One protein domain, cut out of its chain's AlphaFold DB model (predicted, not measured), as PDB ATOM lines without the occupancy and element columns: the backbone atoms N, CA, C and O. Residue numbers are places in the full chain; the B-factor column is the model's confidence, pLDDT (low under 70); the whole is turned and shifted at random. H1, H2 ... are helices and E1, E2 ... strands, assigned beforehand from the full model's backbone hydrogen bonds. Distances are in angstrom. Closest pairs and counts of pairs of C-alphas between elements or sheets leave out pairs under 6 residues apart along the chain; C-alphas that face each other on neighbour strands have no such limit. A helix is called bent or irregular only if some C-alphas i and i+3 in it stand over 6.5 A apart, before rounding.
ATOM      1  N   THR A   2       5.431   0.197  45.949       83.94
ATOM      2  CA  THR A   2       4.048   0.687  45.770       83.94
ATOM      3  C   THR A   2       3.039  -0.389  46.186       83.94
ATOM      4  O   THR A   2       3.376  -1.576  46.181       83.94
ATOM      5  N   HIS A   3       1.805  -0.003  46.518       80.19
ATOM      6  CA  HIS A   3       0.735  -0.942  46.877       80.19
ATOM      7  C   HIS A   3       0.523  -2.030  45.806       80.19
ATOM      8  O   HIS A   3       0.566  -3.220  46.114       80.19
ATOM      9  N   SER A   4       0.447  -1.623  44.534       83.94
ATOM     10  CA  SER A   4       0.378  -2.525  43.376       83.94
ATOM     11  C   SER A   4       1.559  -3.512  43.329       83.94
ATOM     12  O   SER A   4       1.357  -4.715  43.187       83.94
ATOM     13  N   SER A   5       2.797  -3.061  43.579       86.06
ATOM     14  CA  SER A   5       3.959  -3.967  43.574       86.06
ATOM     15  C   SER A   5       3.945  -5.015  44.699       86.06
ATOM     16  O   SER A   5       4.435  -6.126  44.492       86.06
ATOM     17  N   LEU A   6       3.360  -4.700  45.864       87.62
ATOM     18  CA  LEU A   6       3.176  -5.670  46.951       87.62
ATOM     19  C   LEU A   6       2.156  -6.748  46.571       87.62
ATOM     20  O   LEU A   6       2.404  -7.927  46.815       87.62
ATOM     21  N   ILE A   7       1.050  -6.355  45.935       89.06
ATOM     22  CA  ILE A   7       0.013  -7.285  45.467       89.06
ATOM     23  C   ILE A   7       0.568  -8.191  44.370       89.06
ATOM     24  O   ILE A   7       0.430  -9.403  44.463       89.06
ATOM     25  N   THR A   8       1.276  -7.640  43.381       89.12
ATOM     26  CA  THR A   8       1.901  -8.436  42.314       89.12
ATOM     27  C   THR A   8       2.896  -9.458  42.860       89.12
ATOM     28  O   THR A   8       2.990 -10.570  42.341       89.12
ATOM     29  N   LYS A   9       3.633  -9.111  43.923       91.12
ATOM     30  CA  LYS A   9       4.490 -10.077  44.616       91.12
ATOM     31  C   LYS A   9       3.655 -11.177  45.281       91.12
ATOM     32  O   LYS A   9       3.923 -12.347  45.035       91.12
ATOM     33  N   ALA A  10       2.626 -10.813  46.048       91.75
ATOM     34  CA  ALA A  10       1.741 -11.775  46.706       91.75
ATOM     35  C   ALA A  10       1.065 -12.728  45.703       91.75
ATOM     36  O   ALA A  10       1.002 -13.924  45.954       91.75
ATOM     37  N   CYS A  11       0.643 -12.222  44.540       92.62
ATOM     38  CA  CYS A  11       0.136 -13.026  43.428       92.62
ATOM     39  C   CYS A  11       1.122 -14.135  43.036       92.62
ATOM     40  O   CYS A  11       0.740 -15.297  42.970       92.62
ATOM     41  N   LYS A  12       2.398 -13.792  42.818       93.00
ATOM     42  CA  LYS A  12       3.435 -14.769  42.452       93.00
ATOM     43  C   LYS A  12       3.702 -15.771  43.571       93.00
ATOM     44  O   LYS A  12       3.802 -16.961  43.286       93.00
ATOM     45  N   ASP A  13       3.796 -15.294  44.809       93.31
ATOM     46  CA  ASP A  13       4.066 -16.137  45.976       93.31
ATOM     47  C   ASP A  13       2.933 -17.168  46.170       93.31
ATOM     48  O   ASP A  13       3.197 -18.359  46.339       93.31
ATOM     49  N   VAL A  14       1.667 -16.743  46.052       94.62
ATOM     50  CA  VAL A  14       0.497 -17.635  46.145       94.62
ATOM     51  C   VAL A  14       0.421 -18.591  44.951       94.62
ATOM     52  O   VAL A  14       0.203 -19.781  45.158       94.62
ATOM     53  N   SER A  15       0.660 -18.126  43.717       95.25
ATOM     54  CA  SER A  15       0.728 -19.007  42.539       95.25
ATOM     55  C   SER A  15       1.763 -20.119  42.711       95.25
ATOM     56  O   SER A  15       1.471 -21.278  42.438       95.25
ATOM     57  N   GLN A  16       2.968 -19.779  43.180       94.81
ATOM     58  CA  GLN A  16       4.042 -20.751  43.394       94.81
ATOM     59  C   GLN A  16       3.696 -21.761  44.482       94.81
ATOM     60  O   GLN A  16       4.011 -22.939  44.337       94.81
ATOM     61  N   MET A  17       3.052 -21.310  45.556       94.38
ATOM     62  CA  MET A  17       2.590 -22.188  46.624       94.38
ATOM     63  C   MET A  17       1.558 -23.195  46.106       94.38
ATOM     64  O   MET A  17       1.734 -24.390  46.316       94.38
ATOM     65  N   ILE A  18       0.551 -22.730  45.357       95.56
ATOM     66  CA  ILE A  18      -0.469 -23.596  44.747       95.56
ATOM     67  C   ILE A  18       0.184 -24.609  43.801       95.56
ATOM     68  O   ILE A  18      -0.081 -25.795  43.918       95.56
ATOM     69  N   SER A  19       1.087 -24.181  42.914       94.50
ATOM     70  CA  SER A  19       1.765 -25.099  41.984       94.50
ATOM     71  C   SER A  19       2.758 -26.050  42.657       94.50
ATOM     72  O   SER A  19       3.115 -27.071  42.073       94.50
ATOM     73  N   LYS A  20       3.254 -25.726  43.856       94.62
ATOM     74  CA  LYS A  20       4.108 -26.637  44.626       94.62
ATOM     75  C   LYS A  20       3.291 -27.811  45.163       94.62
ATOM     76  O   LYS A  20       3.767 -28.939  45.096       94.62
ATOM     77  N   GLU A  21       2.104 -27.529  45.685       94.62
ATOM     78  CA  GLU A  21       1.203 -28.528  46.267       94.62
ATOM     79  C   GLU A  21       0.384 -29.278  45.206       94.62
ATOM     80  O   GLU A  21       0.191 -30.484  45.312       94.62
ATOM     81  N   PHE A  22       0.011 -28.597  44.119       94.44
ATOM     82  CA  PHE A  22      -0.704 -29.153  42.970       94.44
ATOM     83  C   PHE A  22       0.148 -29.014  41.689       94.44
ATOM     84  O   PHE A  22      -0.037 -28.067  40.916       94.44
ATOM     85  N   PRO A  23       1.106 -29.928  41.415       93.06
ATOM     86  CA  PRO A  23       2.118 -29.761  40.360       93.06
ATOM     87  C   PRO A  23       1.597 -29.750  38.919       93.06
ATOM     88  O   PRO A  23       2.358 -29.512  37.979       93.06
ATOM     89  N   GLU A  24       0.341 -30.110  38.699       93.06
ATOM     90  CA  GLU A  24      -0.343 -30.015  37.411       93.06
ATOM     91  C   GLU A  24      -1.167 -28.745  37.255       93.06
ATOM     92  O   GLU A  24      -1.589 -28.473  36.134       93.06
ATOM     93  N   LEU A  25      -1.354 -27.953  38.311       94.62
ATOM     94  CA  LEU A  25      -2.134 -26.723  38.286       94.62
ATOM     95  C   LEU A  25      -1.229 -25.481  38.289       94.62
ATOM     96  O   LEU A  25      -0.416 -25.257  39.184       94.62
ATOM     97  N   SER A  26      -1.435 -24.614  37.299       95.56
ATOM     98  CA  SER A  26      -0.875 -23.260  37.252       95.56
ATOM     99  C   SER A  26      -1.989 -22.216  37.334       95.56
ATOM    100  O   SER A  26      -2.782 -22.069  36.402       95.56
ATOM    101  N   ILE A  27      -2.038 -21.453  38.427       94.38
ATOM    102  CA  ILE A  27      -2.936 -20.296  38.544       94.38
ATOM    103  C   ILE A  27      -2.160 -19.015  38.253       94.38
ATOM    104  O   ILE A  27      -1.189 -18.696  38.936       94.38
ATOM    105  N   PHE A  28      -2.618 -18.256  37.262       93.94
ATOM    106  CA  PHE A  28      -2.087 -16.945  36.909       93.94
ATOM    107  C   PHE A  28      -2.989 -15.856  37.493       93.94
ATOM    108  O   PHE A  28      -4.086 -15.622  36.990       93.94
ATOM    109  N   PHE A  29      -2.545 -15.179  38.552       92.56
ATOM    110  CA  PHE A  29      -3.272 -14.019  39.068       92.56
ATOM    111  C   PHE A  29      -2.940 -12.765  38.262       92.56
ATOM    112  O   PHE A  29      -1.769 -12.432  38.066       92.56
ATOM    113  N   VAL A  30      -3.978 -12.040  37.852       90.00
ATOM    114  CA  VAL A  30      -3.878 -10.784  37.104       90.00
ATOM    115  C   VAL A  30      -4.430  -9.665  37.979       90.00
ATOM    116  O   VAL A  30      -5.646  -9.446  37.992       90.00
ATOM    117  N   PRO A  31      -3.576  -8.991  38.771       88.38
ATOM    118  CA  PRO A  31      -4.008  -7.816  39.508       88.38
ATOM    119  C   PRO A  31      -4.344  -6.706  38.508       88.38
ATOM    120  O   PRO A  31      -3.567  -6.502  37.583       88.38
ATOM    121  N   TYR A  32      -5.471  -6.010  38.665       85.56
ATOM    122  CA  TYR A  32      -5.871  -4.943  37.740       85.56
ATOM    123  C   TYR A  32      -6.468  -3.719  38.441       85.56
ATOM    124  O   TYR A  32      -7.061  -3.827  39.520       85.56
ATOM    125  N   GLU A  33      -6.330  -2.557  37.805       82.31
ATOM    126  CA  GLU A  33      -7.121  -1.358  38.096       82.31
ATOM    127  C   GLU A  33      -8.335  -1.315  37.160       82.31
ATOM    128  O   GLU A  33      -8.266  -1.803  36.033       82.31
ATOM    129  N   THR A  34      -9.473  -0.803  37.639       73.38
ATOM    130  CA  THR A  34     -10.727  -0.789  36.865       73.38
ATOM    131  C   THR A  34     -10.528  -0.060  35.534       73.38
ATOM    132  O   THR A  34     -10.111   1.094  35.534       73.38
ATOM    133  N   GLY A  35     -10.827  -0.734  34.419       70.31
ATOM    134  CA  GLY A  35     -10.634  -0.206  33.063       70.31
ATOM    135  C   GLY A  35      -9.250  -0.471  32.453       70.31
ATOM    136  O   GLY A  35      -9.019  -0.105  31.301       70.31
ATOM    137  N   GLU A  36      -8.334  -1.114  33.184       77.50
ATOM    138  CA  GLU A  36      -6.982  -1.456  32.716       77.50
ATOM    139  C   GLU A  36      -6.760  -2.975  32.555       77.50
ATOM    140  O   GLU A  36      -5.625  -3.444  32.424       77.50
ATOM    141  N   GLU A  37      -7.831  -3.775  32.539       73.38
ATOM    142  CA  GLU A  37      -7.783  -5.242  32.572       73.38
ATOM    143  C   GLU A  37      -6.934  -5.837  31.440       73.38
ATOM    144  O   GLU A  37      -6.108  -6.722  31.675       73.38
ATOM    145  N   GLU A  38      -7.091  -5.338  30.209       73.19
ATOM    146  CA  GLU A  38      -6.322  -5.813  29.051       73.19
ATOM    147  C   GLU A  38      -4.824  -5.514  29.181       73.19
ATOM    148  O   GLU A  38      -3.983  -6.329  28.787       73.19
ATOM    149  N   THR A  39      -4.482  -4.364  29.769       77.62
ATOM    150  CA  THR A  39      -3.090  -3.941  29.963       77.62
ATOM    151  C   THR A  39      -2.412  -4.836  30.998       77.62
ATOM    152  O   THR A  39      -1.315  -5.351  30.756       77.62
ATOM    153  N   TYR A  40      -3.095  -5.121  32.108       75.94
ATOM    154  CA  TYR A  40      -2.586  -6.032  33.131       75.94
ATOM    155  C   TYR A  40      -2.546  -7.488  32.661       75.94
ATOM    156  O   TYR A  40      -1.578  -8.190  32.963       75.94
ATOM    157  N   PHE A  41      -3.502  -7.945  31.847       77.50
ATOM    158  CA  PHE A  41      -3.415  -9.268  31.222       77.50
ATOM    159  C   PHE A  41      -2.188  -9.383  30.303       77.50
ATOM    160  O   PHE A  41      -1.501 -10.407  30.294       77.50
ATOM    161  N   GLY A  42      -1.840  -8.299  29.600       75.69
ATOM    162  CA  GLY A  42      -0.597  -8.187  28.839       75.69
ATOM    163  C   GLY A  42       0.664  -8.448  29.672       75.69
ATOM    164  O   GLY A  42       1.623  -9.012  29.150       75.69
ATOM    165  N   SER A  43       0.653  -8.115  30.968       77.81
ATOM    166  CA  SER A  43       1.819  -8.255  31.856       77.81
ATOM    167  C   SER A  43       2.140  -9.698  32.266       77.81
ATOM    168  O   SER A  43       3.300 -10.013  32.522       77.81
ATOM    169  N   VAL A  44       1.143 -10.589  32.287       82.44
ATOM    170  CA  VAL A  44       1.325 -12.029  32.576       82.44
ATOM    171  C   VAL A  44       1.387 -12.880  31.306       82.44
ATOM    172  O   VAL A  44       1.601 -14.092  31.358       82.44
ATOM    173  N   ARG A  45       1.190 -12.250  30.145       86.06
ATOM    174  CA  ARG A  45       0.998 -12.905  28.853       86.06
ATOM    175  C   ARG A  45       2.154 -13.828  28.475       86.06
ATOM    176  O   ARG A  45       1.910 -14.939  28.014       86.06
ATOM    177  N   ASP A  46       3.390 -13.384  28.686       87.88
ATOM    178  CA  ASP A  46       4.589 -14.160  28.350       87.88
ATOM    179  C   ASP A  46       4.723 -15.419  29.209       87.88
ATOM    180  O   ASP A  46       5.194 -16.450  28.729       87.88
ATOM    181  N   ASP A  47       4.290 -15.358  30.468       87.31
ATOM    182  CA  ASP A  47       4.307 -16.511  31.365       87.31
ATOM    183  C   ASP A  47       3.175 -17.486  31.026       87.31
ATOM    184  O   ASP A  47       3.414 -18.693  30.960       87.31
ATOM    185  N   ILE A  48       1.988 -16.972  30.677       88.31
ATOM    186  CA  ILE A  48       0.883 -17.793  30.163       88.31
ATOM    187  C   ILE A  48       1.302 -18.500  28.872       88.31
ATOM    188  O   ILE A  48       1.067 -19.697  28.750       88.31
ATOM    189  N   PHE A  49       1.950 -17.818  27.920       90.25
ATOM    190  CA  PHE A  49       2.351 -18.415  26.637       90.25
ATOM    191  C   PHE A  49       3.292 -19.610  26.768       90.25
ATOM    192  O   PHE A  49       3.241 -20.515  25.934       90.25
ATOM    193  N   LYS A  50       4.133 -19.631  27.804       90.94
ATOM    194  CA  LYS A  50       5.034 -20.758  28.083       90.94
ATOM    195  C   LYS A  50       4.279 -21.989  28.595       90.94
ATOM    196  O   LYS A  50       4.830 -23.088  28.560       90.94
ATOM    197  N   HIS A  51       3.042 -21.827  29.070       92.62
ATOM    198  CA  HIS A  51       2.253 -22.919  29.620       92.62
ATOM    199  C   HIS A  51       1.626 -23.793  28.512       92.62
ATOM    200  O   HIS A  51       1.098 -23.260  27.531       92.62
ATOM    201  N   PRO A  52       1.580 -25.132  28.662       92.19
ATOM    202  CA  PRO A  52       0.981 -26.034  27.671       92.19
ATOM    203  C   PRO A  52      -0.505 -25.790  27.371       92.19
ATOM    204  O   PRO A  52      -0.994 -26.202  26.323       92.19
ATOM    205  N   ALA A  53      -1.236 -25.161  28.297       91.94
ATOM    206  CA  ALA A  53      -2.659 -24.823  28.158       91.94
ATOM    207  C   ALA A  53      -2.910 -23.410  27.590       91.94
ATOM    208  O   ALA A  53      -4.051 -22.953  27.547       91.94
ATOM    209  N   SER A  54      -1.861 -22.698  27.161       91.19
ATOM    210  CA  SER A  54      -1.940 -21.286  26.766       91.19
ATOM    211  C   SER A  54      -2.958 -21.017  25.658       91.19
ATOM    212  O   SER A  54      -3.774 -20.107  25.782       91.19
ATOM    213  N   GLU A  55      -2.971 -21.828  24.598       88.62
ATOM    214  CA  GLU A  55      -3.893 -21.649  23.469       88.62
ATOM    215  C   GLU A  55      -5.365 -21.749  23.900       88.62
ATOM    216  O   GLU A  55      -6.203 -20.966  23.442       88.62
ATOM    217  N   ALA A  56      -5.679 -22.678  24.809       87.44
ATOM    218  CA  ALA A  56      -7.023 -22.852  25.346       87.44
ATOM    219  C   ALA A  56      -7.439 -21.648  26.206       87.44
ATOM    220  O   ALA A  56      -8.517 -21.092  25.981       87.44
ATOM    221  N   LEU A  57      -6.556 -21.175  27.096       85.31
ATOM    222  CA  LEU A  57      -6.787 -19.961  27.888       85.31
ATOM    223  C   LEU A  57      -7.024 -18.724  27.011       85.31
ATOM    224  O   LEU A  57      -7.971 -17.978  27.246       85.31
ATOM    225  N   PHE A  58      -6.206 -18.497  25.977       85.12
ATOM    226  CA  PHE A  58      -6.379 -17.337  25.090       85.12
ATOM    227  C   PHE A  58      -7.668 -17.411  24.267       85.12
ATOM    228  O   PHE A  58      -8.268 -16.376  23.966       85.12
ATOM    229  N   ARG A  59      -8.104 -18.620  23.896       84.06
ATOM    230  CA  ARG A  59      -9.390 -18.827  23.224       84.06
ATOM    231  C   ARG A  59     -10.549 -18.451  24.140       84.06
ATOM    232  O   ARG A  59     -11.468 -17.769  23.697       84.06
ATOM    233  N   GLU A  60     -10.482 -18.852  25.405       80.12
ATOM    234  CA  GLU A  60     -11.490 -18.507  26.402       80.12
ATOM    235  C   GLU A  60     -11.499 -17.006  26.720       80.12
ATOM    236  O   GLU A  60     -12.569 -16.401  26.753       80.12
ATOM    237  N   PHE A  61     -10.321 -16.386  26.849       77.69
ATOM    238  CA  PHE A  61     -10.181 -14.935  27.003       77.69
ATOM    239  C   PHE A  61     -10.875 -14.186  25.858       77.69
ATOM    240  O   PHE A  61     -11.726 -13.340  26.108       77.69
ATOM    241  N   LYS A  62     -10.589 -14.549  24.597       77.75
ATOM    242  CA  LYS A  62     -11.243 -13.949  23.418       77.75
ATOM    243  C   LYS A  62     -12.753 -14.174  23.374       77.75
ATOM    244  O   LYS A  62     -13.468 -13.340  22.836       77.75
ATOM    245  N   ALA A  63     -13.236 -15.308  23.878       75.19
ATOM    246  CA  ALA A  63     -14.666 -15.600  23.908       75.19
ATOM    247  C   ALA A  63     -15.405 -14.790  24.987       75.19
ATOM    248  O   ALA A  63     -16.583 -14.490  24.817       75.19
ATOM    249  N   LYS A  64     -14.718 -14.439  26.082       71.38
ATOM    250  CA  LYS A  64     -15.280 -13.739  27.247       71.38
ATOM    251  C   LYS A  64     -14.944 -12.238  27.307       71.38
ATOM    252  O   LYS A  64     -15.417 -11.573  28.222       71.38
ATOM    253  N   SER A  65     -14.192 -11.690  26.347       58.03
ATOM    254  CA  SER A  65     -13.707 -10.295  26.318       58.03
ATOM    255  C   SER A  65     -14.777  -9.224  26.027       58.03
ATOM    256  O   SER A  65     -14.467  -8.153  25.511       58.03
ATOM    257  N   THR A  66     -16.050  -9.486  26.329       55.53
ATOM    258  CA  THR A  66     -17.030  -8.412  26.563       55.53
ATOM    259  C   THR A  66     -16.561  -7.534  27.730       55.53
ATOM    260  O   THR A  66     -15.882  -8.067  28.610       55.53
ATOM    261  N   PRO A  67     -16.894  -6.223  27.759       52.28
ATOM    262  CA  PRO A  67     -16.375  -5.303  28.767       52.28
ATOM    263  C   PRO A  67     -16.540  -5.897  30.165       52.28
ATOM    264  O   PRO A  67     -17.642  -6.300  30.545       52.28
ATOM    265  N   PHE A  68     -15.415  -6.017  30.874       52.38
ATOM    266  CA  PHE A  68     -15.351  -6.567  32.219       52.38
ATOM    267  C   PHE A  68     -16.348  -5.801  33.082       52.38
ATOM    268  O   PHE A  68     -16.206  -4.597  33.284       52.38
ATOM    269  N   ALA A  69     -17.408  -6.476  33.529       48.94
ATOM    270  CA  ALA A  69     -18.370  -5.850  34.417       48.94
ATOM    271  C   ALA A  69     -17.620  -5.456  35.692       48.94
ATOM    272  O   ALA A  69     -17.021  -6.310  36.355       48.94
ATOM    273  N   GLU A  70     -17.623  -4.162  36.002       47.94
ATOM    274  CA  GLU A  70     -16.910  -3.616  37.146       47.94
ATOM    275  C   GLU A  70     -17.272  -4.431  38.402       47.94
ATOM    276  O   GLU A  70     -18.444  -4.602  38.735       47.94
ATOM    277  N   ASN A  71     -16.252  -4.932  39.110       46.00
ATOM    278  CA  ASN A  71     -16.344  -5.551  40.444       46.00
ATOM    279  C   ASN A  71     -16.636  -7.057  40.547       46.00
ATOM    280  O   ASN A  71     -16.897  -7.535  41.653       46.00
ATOM    281  N   ARG A  72     -16.522  -7.848  39.474       53.28
ATOM    282  CA  ARG A  72     -16.539  -9.318  39.608       53.28
ATOM    283  C   ARG A  72     -15.128  -9.905  39.577       53.28
ATOM    284  O   ARG A  72     -14.300  -9.525  38.755       53.28
ATOM    285  N   ARG A  73     -14.856 -10.866  40.472       58.28
ATOM    286  CA  ARG A  73     -13.726 -11.792  40.297       58.28
ATOM    287  C   ARG A  73     -14.005 -12.570  39.018       58.28
ATOM    288  O   ARG A  73     -15.016 -13.267  38.933       58.28
ATOM    289  N   HIS A  74     -13.141 -12.420  38.024       69.88
ATOM    290  CA  HIS A  74     -13.264 -13.159  36.778       69.88
ATOM    291  C   HIS A  74     -12.252 -14.291  36.774       69.88
ATOM    292  O   HIS A  74     -11.060 -14.074  36.984       69.88
ATOM    293  N   ILE A  75     -12.746 -15.500  36.537       75.75
ATOM    294  CA  ILE A  75     -11.924 -16.687  36.352       75.75
ATOM    295  C   ILE A  75     -12.060 -17.104  34.889       75.75
ATOM    296  O   ILE A  75     -13.172 -17.240  34.364       75.75
ATOM    297  N   LEU A  76     -10.919 -17.257  34.225       78.94
ATOM    298  CA  LEU A  76     -10.810 -17.907  32.925       78.94
ATOM    299  C   LEU A  76     -10.165 -19.270  33.140       78.94
ATOM    300  O   LEU A  76      -9.109 -19.366  33.764       78.94
ATOM    301  N   GLY A  77     -10.793 -20.310  32.623       75.25
ATOM    302  CA  GLY A  77     -10.462 -21.699  32.893       75.25
ATOM    303  C   GLY A  77     -11.285 -22.287  34.044       75.25
ATOM    304  O   GLY A  77     -12.304 -21.704  34.427       75.25
ATOM    305  N   PRO A  78     -10.861 -23.442  34.586       84.44
ATOM    306  CA  PRO A  78      -9.638 -24.178  34.253       84.44
ATOM    307  C   PRO A  78      -9.632 -24.722  32.816       84.44
ATOM    308  O   PRO A  78     -10.650 -25.168  32.292       84.44
ATOM    309  N   THR A  79      -8.464 -24.702  32.171       87.12
ATOM    310  CA  THR A  79      -8.246 -25.292  30.840       87.12
ATOM    311  C   THR A  79      -7.064 -26.252  30.852       87.12
ATOM    312  O   THR A  79      -6.089 -26.047  31.573       87.12
ATOM    313  N   THR A  80      -7.135 -27.298  30.034       88.50
ATOM    314  CA  THR A  80      -6.125 -28.362  29.976       88.50
ATOM    315  C   THR A  80      -5.226 -28.221  28.752       88.50
ATOM    316  O   THR A  80      -5.699 -28.032  27.631       88.50
ATOM    317  N   GLY A  81      -3.929 -28.409  28.954       87.25
ATOM    318  CA  GLY A  81      -2.913 -28.559  27.924       87.25
ATOM    319  C   GLY A  81      -2.068 -29.808  28.161       87.25
ATOM    320  O   GLY A  81      -2.128 -30.433  29.218       87.25
ATOM    321  N   ARG A  82      -1.265 -30.196  27.168       84.31
ATOM    322  CA  ARG A  82      -0.400 -31.383  27.259       84.31
ATOM    323  C   ARG A  82       1.060 -30.987  27.115       84.31
ATOM    324  O   ARG A  82       1.466 -30.531  26.049       84.31
ATOM    325  N   ALA A  83       1.845 -31.192  28.172       79.12
ATOM    326  CA  ALA A  83       3.288 -30.988  28.131       79.12
ATOM    327  C   ALA A  83       3.988 -32.188  27.480       79.12
ATOM    328  O   ALA A  83       3.616 -33.346  27.700       79.12
ATOM    329  N   PHE A  84       5.038 -31.918  26.705       67.75
ATOM    330  CA  PHE A  84       5.942 -32.964  26.238       67.75
ATOM    331  C   PHE A  84       6.898 -33.340  27.379       67.75
ATOM    332  O   PHE A  84       7.648 -32.492  27.857       67.75
ATOM    333  N   SER A  85       6.861 -34.595  27.830       62.50
ATOM    334  CA  SER A  85       7.791 -35.121  28.834       62.50
ATOM    335  C   SER A  85       8.926 -35.878  28.148       62.50
ATOM    336  O   SER A  85       8.686 -36.642  27.217       62.50
ATOM    337  N   LEU A  86      10.163 -35.696  28.626       59.94
ATOM    338  CA  LEU A  86      11.340 -36.459  28.175       59.94
ATOM    339  C   LEU A  86      11.243 -37.958  28.526       59.94
ATOM    340  O   LEU A  86      11.971 -38.774  27.963       59.94
ATOM    341  N   SER A  87      10.314 -38.334  29.413       59.19
ATOM    342  CA  SER A  87       9.860 -39.715  29.586       59.19
ATOM    343  C   SER A  87       8.975 -40.103  28.394       59.19
ATOM    344  O   SER A  87       7.801 -39.744  28.325       59.19
ATOM    345  N   LEU A  88       9.580 -40.812  27.438       53.12
ATOM    346  CA  LEU A  88       9.169 -41.032  26.041       53.12
ATOM    347  C   LEU A  88       7.740 -41.541  25.743       53.12
ATOM    348  O   LEU A  88       7.426 -41.699  24.566       53.12
ATOM    349  N   PHE A  89       6.851 -41.763  26.719       57.31
ATOM    350  CA  PHE A  89       5.497 -42.277  26.446       57.31
ATOM    351  C   PHE A  89       4.339 -41.657  27.243       57.31
ATOM    352  O   PHE A  89       3.192 -41.918  26.889       57.31
ATOM    353  N   ASN A  90       4.577 -40.773  28.222       58.59
ATOM    354  CA  ASN A  90       3.489 -40.176  29.012       58.59
ATOM    355  C   ASN A  90       3.458 -38.649  28.867       58.59
ATOM    356  O   ASN A  90       4.264 -37.931  29.459       58.59
ATOM    357  N   LYS A  91       2.494 -38.139  28.089       71.56
ATOM    358  CA  LYS A  91       2.127 -36.716  28.119       71.56
ATOM    359  C   LYS A  91       1.471 -36.440  29.473       71.56
ATOM    360  O   LYS A  91       0.411 -36.999  29.737       71.56
ATOM    361  N   LYS A  92       2.088 -35.609  30.319       81.62
ATOM    362  CA  LYS A  92       1.447 -35.157  31.562       81.62
ATOM    363  C   LYS A  92       0.463 -34.045  31.205       81.62
ATOM    364  O   LYS A  92       0.827 -33.098  30.496       81.62
ATOM    365  N   GLU A  93      -0.780 -34.188  31.643       87.88
ATOM    366  CA  GLU A  93      -1.762 -33.113  31.531       87.88
ATOM    367  C   GLU A  93      -1.372 -31.985  32.492       87.88
ATOM    368  O   GLU A  93      -0.828 -32.214  33.576       87.88
ATOM    369  N   GLN A  94      -1.523 -30.753  32.021       91.88
ATOM    370  CA  GLN A  94      -1.212 -29.535  32.755       91.88
ATOM    371  C   GLN A  94      -2.414 -28.613  32.633       91.88
ATOM    372  O   GLN A  94      -2.899 -28.357  31.530       91.88
ATOM    373  N   ILE A  95      -2.892 -28.130  33.762       93.19
ATOM    374  CA  ILE A  95      -4.096 -27.333  33.902       93.19
ATOM    375  C   ILE A  95      -3.674 -25.903  34.194       93.19
ATOM    376  O   ILE A  95      -2.772 -25.660  34.993       93.19
ATOM    377  N   ALA A  96      -4.320 -24.941  33.543       93.06
ATOM    378  CA  ALA A  96      -4.149 -23.546  33.897       93.06
ATOM    379  C   ALA A  96      -5.470 -22.807  34.039       93.06
ATOM    380  O   ALA A  96      -6.420 -23.045  33.290       93.06
ATOM    381  N   ALA A  97      -5.471 -21.860  34.970       91.88
ATOM    382  CA  ALA A  97      -6.532 -20.887  35.158       91.88
ATOM    383  C   ALA A  97      -5.935 -19.485  35.308       91.88
ATOM    384  O   ALA A  97      -4.822 -19.312  35.805       91.88
ATOM    385  N   CYS A  98      -6.687 -18.478  34.880       90.25
ATOM    386  CA  CYS A  98      -6.358 -17.073  35.060       90.25
ATOM    387  C   CYS A  98      -7.398 -16.439  35.984       90.25
ATOM    388  O   CYS A  98      -8.595 -16.538  35.716       90.25
ATOM    389  N   VAL A  99      -6.947 -15.794  37.058       89.38
ATOM    390  CA  VAL A  99      -7.814 -15.187  38.074       89.38
ATOM    391  C   VAL A  99      -7.552 -13.686  38.109       89.38
ATOM    392  O   VAL A  99      -6.476 -13.240  38.505       89.38
ATOM    393  N   PHE A 100      -8.538 -12.898  37.698       85.75
ATOM    394  CA  PHE A 100      -8.464 -11.439  37.713       85.75
ATOM    395  C   PHE A 100      -8.840 -10.922  39.094       85.75
ATOM    396  O   PHE A 100      -9.920 -11.231  39.607       85.75
ATOM    397  N   VAL A 101      -7.957 -10.118  39.685       85.44
ATOM    398  CA  VAL A 101      -8.143  -9.619  41.049       85.44
ATOM    399  C   VAL A 101      -8.057  -8.093  41.068       85.44
ATOM    400  O   VAL A 101      -6.994  -7.541  40.786       85.44
ATOM    401  N   PRO A 102      -9.144  -7.379  41.402       84.06
ATOM    402  CA  PRO A 102      -9.107  -5.924  41.417       84.06
ATOM    403  C   PRO A 102      -8.206  -5.434  42.556       84.06
ATOM    404  O   PRO A 102      -8.442  -5.767  43.719       84.06
ATOM    405  N   ILE A 103      -7.214  -4.595  42.250       83.56
ATOM    406  CA  ILE A 103      -6.253  -4.055  43.228       83.56
ATOM    407  C   ILE A 103      -6.976  -3.333  44.375       83.56
ATOM    408  O   ILE A 103      -6.616  -3.492  45.539       83.56
ATOM    409  N   LYS A 104      -8.070  -2.626  44.066       78.06
ATOM    410  CA  LYS A 104      -8.898  -1.909  45.052       78.06
ATOM    411  C   LYS A 104      -9.521  -2.799  46.136       78.06
ATOM    412  O   LYS A 104      -9.929  -2.287  47.173       78.06
ATOM    413  N   THR A 105      -9.594  -4.117  45.927       73.94
ATOM    414  CA  THR A 105     -10.119  -5.048  46.944       73.94
ATOM    415  C   THR A 105      -9.154  -5.257  48.113       73.94
ATOM    416  O   THR A 105      -9.579  -5.653  49.195       73.94
ATOM    417  N   PHE A 106      -7.868  -4.942  47.939       77.94
ATOM    418  CA  PHE A 106      -6.832  -5.159  48.944       77.94
ATOM    419  C   PHE A 106      -6.621  -3.923  49.823       77.94
ATOM    420  O   PHE A 106      -5.576  -3.285  49.786       77.94
ATOM    421  N   THR A 107      -7.575  -3.597  50.692       69.31
ATOM    422  CA  THR A 107      -7.447  -2.434  51.600       69.31
ATOM    423  C   THR A 107      -6.261  -2.538  52.568       69.31
ATOM    424  O   THR A 107      -5.763  -1.529  53.067       69.31
ATOM    425  N   ARG A 108      -5.770  -3.758  52.824       76.31
ATOM    426  CA  ARG A 108      -4.579  -4.032  53.634       76.31
ATOM    427  C   ARG A 108      -3.642  -4.971  52.872       76.31
ATOM    428  O   ARG A 108      -4.014  -6.119  52.646       76.31
TER     429      ARG A 108
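This is residues 2 to 108 of the 472 residues of an uncharacterized protein of Rhodospirillaceae bacterium (UniProt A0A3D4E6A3). A narrow, twisted sheet of three strands forms the core, with helices on both of its faces: the long helix H1 covers E1 on one face, while H2 and H3 cover the other, H2 over E1 and H3 over E2. The hairpin of E2 and E3 runs along the long axis, and its turn, with Leu 88, lies at one end. The printed part has 107 residues, with three named helices and three named strands in the order H1 E1 H2 H3 E2 E3; the sheet order is E1 E3 E2, mixed, and the class is mixed, helices and strands. The whole is compact, with a radius of gyration of the C-alphas of 14.6 A, and elongated, spanning 48 by 29 by 19 A.

The inner strand E3, residues 92 to 102, is parallel to the edge strand E1, residues 25 to 32, at 19 degrees; N 28 and O 97 are within hydrogen-bond range at 2.8 A. The other edge strand, E2, residues 74 to 83, is antiparallel to E3 at 159 degrees and forms a hairpin with it; N 81 and O 94 are 2.8 A apart. H1, residues 3 to 21, is on the sheet over E1 at a height of 8.1 A and runs along the strands, at 9 degrees to E1 on the local plane; their closest C-alphas, of Ser 15 and Ile 27, are 5.6 A apart. On the opposite face is H2, residues 37 to 50, over E1 at a height of 9.0 A; its closest C-alpha pair with E1 is Tyr 32 and Tyr 40, 5.8 A. H2 is irregular, with C-alphas 43 and 46 7.4 A apart. On the same face as H2, H3, residues 54 to 64, lies over E2 at a height of 8.3 A; the closest C-alphas, of Ala 56 and Thr 79, are 6.1 A apart. H2 and H3 are close but not clearly touching: their closest C-alphas, of Ile 48 and Ser 54, are 5.6 A apart. H1 is apart from H2 and H3. Every O i to N i+4 pair is within hydrogen-bond range in H1 and H3; in H2, 7 of 10 are.

E3 is 32.6 A from first to last C-alpha and ends at C-alpha 102, (-9.107, -5.924, 41.417). E2 is 25.8 A long and E1 22.1 A. H1 is 27.6 A long and begins at C-alpha 3, (0.735, -0.942, 46.877). H2 is 20.6 A and H3 15.3 A.

The two C-alphas farthest apart, of Leu 88 and Thr 107, are 49.2 A apart. The printed part has no cut, and no link is long. pLDDT is under 70 at residues 65 to 74, of which 74 belongs to E2, at residues 84 to 90 and at residue 107.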